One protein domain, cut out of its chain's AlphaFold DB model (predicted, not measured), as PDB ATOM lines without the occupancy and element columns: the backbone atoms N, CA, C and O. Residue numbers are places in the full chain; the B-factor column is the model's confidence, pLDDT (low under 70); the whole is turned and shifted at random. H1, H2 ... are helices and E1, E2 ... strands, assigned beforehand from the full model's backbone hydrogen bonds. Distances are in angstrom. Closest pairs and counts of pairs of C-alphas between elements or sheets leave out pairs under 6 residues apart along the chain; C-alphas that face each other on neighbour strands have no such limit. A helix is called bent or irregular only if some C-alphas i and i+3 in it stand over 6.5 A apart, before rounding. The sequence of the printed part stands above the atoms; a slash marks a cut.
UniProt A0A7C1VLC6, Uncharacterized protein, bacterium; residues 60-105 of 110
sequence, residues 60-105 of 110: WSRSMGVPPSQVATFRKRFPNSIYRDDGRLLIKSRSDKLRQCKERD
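What this domain is: This is residues 60 to 105 of the 110 residues of an uncharacterized protein of bacterium (UniProt A0A7C1VLC6). Two short helices, H1 and H2, stand at opposite ends of a small rounded body, with loops and the short strand E1 between them. The long link from H1 folds back through the space between the helices before it reaches E1, and residues 60 to 61 pair with E1 along its side. The printed part has 46 residues with two named helices and one named strand, in the order H1, E1, H2 along the chain; of the 23 residues in named elements helices hold 20, and the class is mostly helix. It is compact, with a radius of gyration of the C-alphas of 9.6 A and spans of 27 by 18 by 15 A.

How they stand to each other: H1, residues 68 to 77, and H2, residues 94 to 103, are apart, with no C-alpha of the one within 8 A of the other. E1, residues 89 to 91, pairs with no named strand, but residues 60 to 61 pair with its residues 89 to 90, antiparallel. H1 and E1 are apart. E1 and H2 have 1 pair of C-alphas within 8 A, those of Ile 91 and Lys 97 at 5.7 A, and their centres are 10.0 A apart. In H2 every O i to N i+4 pair is within hydrogen-bond range; in H1 4 of 6 are.

Where its parts are: H1 begins with C-alpha 68 at (-37.894, -41.464, 47.726) and measures 14.8 A; it is irregular, with C-alphas 69 and 72 7.3 A apart. E1 measures 6.3 A. H2 measures 14.3 A and ends with C-alpha 103 at (-24.329, -42.983, 33.316).

The domain as a whole: The two C-alphas farthest apart are those of Ser 69 and Ser 95, at 27.4 A. The link from H1 to E1 is long, with 11 residues; that from E1 to H2 is tight, with 2. The printed part has no cut. The mean pLDDT of the printed part is 90.3, and no printed residue is under 70.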
ATOM      1  N   TRP A  60     -40.133 -51.783  36.422       92.81
ATOM      2  CA  TRP A  60     -39.685 -50.938  37.524       92.81
ATOM      3  C   TRP A  60     -38.602 -51.653  38.329       92.81
ATOM      4  O   TRP A  60     -38.860 -52.679  38.960       92.81
ATOM      5  N   SER A  61     -37.388 -51.108  38.322       89.25
ATOM      6  CA  SER A  61     -36.254 -51.647  39.064       89.25
ATOM      7  C   SER A  61     -36.085 -50.957  40.408       89.25
ATOM      8  O   SER A  61     -35.948 -49.735  40.487       89.25
ATOM      9  N   ARG A  62     -36.051 -51.763  41.473       89.88
ATOM     10  CA  ARG A  62     -35.716 -51.300  42.824       89.88
ATOM     11  C   ARG A  62     -34.205 -51.210  43.045       89.88
ATOM     12  O   ARG A  62     -33.772 -50.310  43.748       89.88
ATOM     13  N   SER A  63     -33.411 -52.095  42.437       87.25
ATOM     14  CA  SER A  63     -31.948 -52.127  42.616       87.25
ATOM     15  C   SER A  63     -31.235 -50.951  41.953       87.25
ATOM     16  O   SER A  63     -30.204 -50.511  42.433       87.25
ATOM     17  N   MET A  64     -31.816 -50.429  40.873       88.25
ATOM     18  CA  MET A  64     -31.357 -49.219  40.180       88.25
ATOM     19  C   MET A  64     -32.104 -47.961  40.655       88.25
ATOM     20  O   MET A  64     -31.948 -46.885  40.079       88.25
ATOM     21  N   GLY A  65     -32.995 -48.115  41.636       90.94
ATOM     22  CA  GLY A  65     -33.787 -47.027  42.187       90.94
ATOM     23  C   GLY A  65     -32.975 -46.141  43.127       90.94
ATOM     24  O   GLY A  65     -31.806 -46.391  43.408       90.94
ATOM     25  N   VAL A  66     -33.624 -45.103  43.635       92.94
ATOM     26  CA  VAL A  66     -33.070 -44.195  44.646       92.94
ATOM     27  C   VAL A  66     -34.043 -44.072  45.813       92.94
ATOM     28  O   VAL A  66     -35.228 -44.352  45.641       92.94
ATOM     29  N   PRO A  67     -33.596 -43.658  47.008       92.94
ATOM     30  CA  PRO A  67     -34.515 -43.358  48.099       92.94
ATOM     31  C   PRO A  67     -35.556 -42.303  47.674       92.94
ATOM     32  O   PRO A  67     -35.176 -41.338  47.003       92.94
ATOM     33  N   PRO A  68     -36.836 -42.418  48.086       93.50
ATOM     34  CA  PRO A  68     -37.894 -41.464  47.726       93.50
ATOM     35  C   PRO A  68     -37.526 -39.996  47.989       93.50
ATOM     36  O   PRO A  68     -37.812 -39.120  47.175       93.50
ATOM     37  N   SER A  69     -36.800 -39.730  49.079       94.75
ATOM     38  CA  SER A  69     -36.320 -38.394  49.454       94.75
ATOM     39  C   SER A  69     -35.347 -37.770  48.447       94.75
ATOM     40  O   SER A  69     -35.228 -36.550  48.379       94.75
ATOM     41  N   GLN A  70     -34.658 -38.585  47.645       92.25
ATOM     42  CA  GLN A  70     -33.646 -38.142  46.683       92.25
ATOM     43  C   GLN A  70     -34.162 -38.114  45.239       92.25
ATOM     44  O   GLN A  70     -33.450 -37.657  44.342       92.25
ATOM     45  N   VAL A  71     -35.403 -38.549  44.995       92.19
ATOM     46  CA  VAL A  71     -35.989 -38.625  43.645       92.19
ATOM     47  C   VAL A  71     -35.962 -37.268  42.944       92.19
ATOM     48  O   VAL A  71     -35.582 -37.197  41.777       92.19
ATOM     49  N   ALA A  72     -36.290 -36.177  43.641       92.12
ATOM     50  CA  ALA A  72     -36.279 -34.834  43.057       92.12
ATOM     51  C   ALA A  72     -34.876 -34.412  42.578       92.12
ATOM     52  O   ALA A  72     -34.731 -33.832  41.501       92.12
ATOM     53  N   THR A  73     -33.836 -34.748  43.343       92.69
ATOM     54  CA  THR A  73     -32.437 -34.470  42.991       92.69
ATOM     55  C   THR A  73     -31.989 -35.311  41.800       92.69
ATOM     56  O   THR A  73     -31.369 -34.796  40.869       92.69
ATOM     57  N   PHE A  74     -32.349 -36.596  41.773       90.44
ATOM     58  CA  PHE A  74     -31.985 -37.495  40.677       90.44
ATOM     59  C   PHE A  74     -32.752 -37.213  39.383       90.44
ATOM     60  O   PHE A  74     -32.163 -37.346  38.313       90.44
ATOM     61  N   ARG A  75     -34.004 -36.740  39.454       91.19
ATOM     62  CA  ARG A  75     -34.749 -36.236  38.285       91.19
ATOM     63  C   ARG A  75     -34.044 -35.039  37.634       91.19
ATOM     64  O   ARG A  75     -34.043 -34.933  36.414       91.19
ATOM     65  N   LYS A  76     -33.402 -34.169  38.427       91.94
ATOM     66  CA  LYS A  76     -32.586 -33.052  37.911       91.94
ATOM     67  C   LYS A  76     -31.255 -33.523  37.318       91.94
ATOM     68  O   LYS A  76     -30.835 -33.011  36.288       91.94
ATOM     69  N   ARG A  77     -30.593 -34.489  37.963       89.75
ATOM     70  CA  ARG A  77     -29.278 -35.004  37.542       89.75
ATOM     71  C   ARG A  77     -29.349 -35.896  36.298       89.75
ATOM     72  O   ARG A  77     -28.438 -35.860  35.481       89.75
ATOM     73  N   PHE A  78     -30.419 -36.678  36.153       88.94
ATOM     74  CA  PHE A  78     -30.627 -37.616  35.048       88.94
ATOM     75  C   PHE A  78     -31.998 -37.373  34.396       88.94
ATOM     76  O   PHE A  78     -32.941 -38.125  34.654       88.94
ATOM     77  N   PRO A  79     -32.135 -36.347  33.535       86.56
ATOM     78  CA  PRO A  79     -33.430 -35.949  32.971       86.56
ATOM     79  C   PRO A  79     -34.057 -37.022  32.068       86.56
ATOM     80  O   PRO A  79     -35.273 -37.095  31.936       86.56
ATOM     81  N   ASN A  80     -33.239 -37.905  31.490       88.19
ATOM     82  CA  ASN A  80     -33.697 -39.001  30.630       88.19
ATOM     83  C   ASN A  80     -34.235 -40.213  31.409       88.19
ATOM     84  O   ASN A  80     -34.641 -41.206  30.806       88.19
ATOM     85  N   SER A  81     -34.191 -40.173  32.741       90.19
ATOM     86  CA  SER A  81     -34.571 -41.283  33.611       90.19
ATOM     87  C   SER A  81     -35.925 -41.037  34.260       90.19
ATOM     88  O   SER A  81     -36.164 -39.992  34.862       90.19
ATOM     89  N   ILE A  82     -36.813 -42.027  34.170       93.62
ATOM     90  CA  ILE A  82     -38.167 -41.929  34.716       93.62
ATOM     91  C   ILE A  82     -38.203 -42.636  36.067       93.62
ATOM     92  O   ILE A  82     -38.043 -43.854  36.153       93.62
ATOM     93  N   TYR A  83     -38.434 -41.857  37.121       93.31
ATOM     94  CA  TYR A  83     -38.570 -42.347  38.487       93.31
ATOM     95  C   TYR A  83     -40.019 -42.279  38.943       93.31
ATOM     96  O   TYR A  83     -40.678 -41.248  38.776       93.31
ATOM     97  N   ARG A  84     -40.477 -43.339  39.600       93.75
ATOM     98  CA  ARG A  84     -41.722 -43.332  40.366       93.75
ATOM     99  C   ARG A  84     -41.486 -42.680  41.735       93.75
ATOM    100  O   ARG A  84     -40.348 -42.577  42.188       93.75
ATOM    101  N   ASP A  85     -42.552 -42.231  42.390       90.75
ATOM    102  CA  ASP A  85     -42.453 -41.532  43.683       90.75
ATOM    103  C   ASP A  85     -41.970 -42.446  44.823       90.75
ATOM    104  O   ASP A  85     -41.423 -41.976  45.815       90.75
ATOM    105  N   ASP A  86     -42.081 -43.767  44.645       91.69
ATOM    106  CA  ASP A  86     -41.490 -44.775  45.531       91.69
ATOM    107  C   ASP A  86     -39.978 -44.978  45.309       91.69
ATOM    108  O   ASP A  86     -39.365 -45.825  45.960       91.69
ATOM    109  N   GLY A  87     -39.376 -44.223  44.384       91.06
ATOM    110  CA  GLY A  87     -37.950 -44.261  44.095       91.06
ATOM    111  C   GLY A  87     -37.516 -45.304  43.068       91.06
ATOM    112  O   GLY A  87     -36.333 -45.369  42.728       91.06
ATOM    113  N   ARG A  88     -38.435 -46.114  42.525       93.75
ATOM    114  CA  ARG A  88     -38.092 -47.107  41.493       93.75
ATOM    115  C   ARG A  88     -37.800 -46.441  40.152       93.75
ATOM    116  O   ARG A  88     -38.494 -45.509  39.747       93.75
ATOM    117  N   LEU A  89     -36.812 -46.979  39.442       93.69
ATOM    118  CA  LEU A  89     -36.399 -46.517  38.117       93.69
ATOM    119  C   LEU A  89     -37.052 -47.366  37.022       93.69
ATOM    120  O   LEU A  89     -37.040 -48.598  37.104       93.69
ATOM    121  N   LEU A  90     -37.618 -46.723  36.000       94.12
ATOM    122  CA  LEU A  90     -38.146 -47.410  34.826       94.12
ATOM    123  C   LEU A  90     -36.997 -47.853  33.917       94.12
ATOM    124  O   LEU A  90     -36.221 -47.032  33.430       94.12
ATOM    125  N   ILE A  91     -36.931 -49.154  33.661       92.06
ATOM    126  CA  ILE A  91     -36.030 -49.756  32.684       92.06
ATOM    127  C   ILE A  91     -36.880 -50.194  31.507       92.06
ATOM    128  O   ILE A  91     -37.713 -51.085  31.672       92.06
ATOM    129  N   LYS A  92     -36.658 -49.597  30.336       90.25
ATOM    130  CA  LYS A  92     -37.428 -49.938  29.134       90.25
ATOM    131  C   LYS A  92     -36.949 -51.227  28.481       90.25
ATOM    132  O   LYS A  92     -37.753 -52.034  28.044       90.25
ATOM    133  N   SER A  93     -35.636 -51.425  28.441       88.62
ATOM    134  CA  SER A  93     -34.985 -52.560  27.788       88.62
ATOM    135  C   SER A  93     -33.632 -52.869  28.439       88.62
ATOM    136  O   SER A  93     -33.165 -52.155  29.333       88.62
ATOM    137  N   ARG A  94     -32.954 -53.930  27.983       83.44
ATOM    138  CA  ARG A  94     -31.591 -54.242  28.442       83.44
ATOM    139  C   ARG A  94     -30.588 -53.158  28.041       83.44
ATOM    140  O   ARG A  94     -29.742 -52.798  28.854       83.44
ATOM    141  N   SER A  95     -30.683 -52.636  26.820       85.12
ATOM    142  CA  SER A  95     -29.809 -51.554  26.355       85.12
ATOM    143  C   SER A  95     -30.004 -50.283  27.183       85.12
ATOM    144  O   SER A  95     -29.024 -49.649  27.570       85.12
ATOM    145  N   ASP A  96     -31.250 -49.968  27.544       87.69
ATOM    146  CA  ASP A  96     -31.569 -48.855  28.437       87.69
ATOM    147  C   ASP A  96     -30.994 -49.070  29.844       87.69
ATOM    148  O   ASP A  96     -30.359 -48.166  30.383       87.69
ATOM    149  N   LYS A  97     -31.102 -50.287  30.401       88.19
ATOM    150  CA  LYS A  97     -30.459 -50.638  31.678       88.19
ATOM    151  C   LYS A  97     -28.953 -50.383  31.636       88.19
ATOM    152  O   LYS A  97     -28.437 -49.705  32.515       88.19
ATOM    153  N   LEU A  98     -28.261 -50.909  30.625       87.44
ATOM    154  CA  LEU A  98     -26.806 -50.785  30.503       87.44
ATOM    155  C   LEU A  98     -26.371 -49.325  30.346       87.44
ATOM    156  O   LEU A  98     -25.419 -48.896  30.994       87.44
ATOM    157  N   ARG A  99     -27.102 -48.538  29.546       89.44
ATOM    158  CA  ARG A  99     -26.882 -47.091  29.431       89.44
ATOM    159  C   ARG A  99     -27.040 -46.401  30.788       89.44
ATOM    160  O   ARG A  99     -26.149 -45.666  31.201       89.44
ATOM    161  N   GLN A 100     -28.140 -46.670  31.493       89.81
ATOM    162  CA  GLN A 100     -28.427 -46.071  32.796       89.81
ATOM    163  C   GLN A 100     -27.422 -46.491  33.881       89.81
ATOM    164  O   GLN A 100     -27.115 -45.667  34.744       89.81
ATOM    165  N   CYS A 101     -26.907 -47.727  33.844       88.56
ATOM    166  CA  CYS A 101     -25.805 -48.188  34.697       88.56
ATOM    167  C   CYS A 101     -24.534 -47.383  34.422       88.56
ATOM    168  O   CYS A 101     -23.959 -46.819  35.348       88.56
ATOM    169  N   LYS A 102     -24.148 -47.263  33.145       87.94
ATOM    170  CA  LYS A 102     -22.944 -46.539  32.724       87.94
ATOM    171  C   LYS A 102     -22.991 -45.056  33.100       87.94
ATOM    172  O   LYS A 102     -22.009 -44.526  33.600       87.94
ATOM    173  N   GLU A 103     -24.132 -44.390  32.916       87.88
ATOM    174  CA  GLU A 103     -24.329 -42.983  33.316       87.88
ATOM    175  C   GLU A 103     -24.194 -42.757  34.831       87.88
ATOM    176  O   GLU A 103     -23.930 -41.640  35.275       87.88
ATOM    177  N   ARG A 104     -24.405 -43.805  35.630       86.44
ATOM    178  CA  ARG A 104     -24.366 -43.775  37.098       86.44
ATOM    179  C   ARG A 104     -23.107 -44.412  37.673       86.44
ATOM    180  O   ARG A 104     -23.048 -44.587  38.885       86.44
ATOM    181  N   ASP A 105     -22.154 -44.756  36.812       85.88
ATOM    182  CA  ASP A 105     -20.907 -45.425  37.179       85.88
ATOM    183  C   ASP A 105     -21.133 -46.730  37.973       85.88
ATOM    184  O   ASP A 105     -20.413 -47.065  38.910       85.88
TER     185      ASP A 105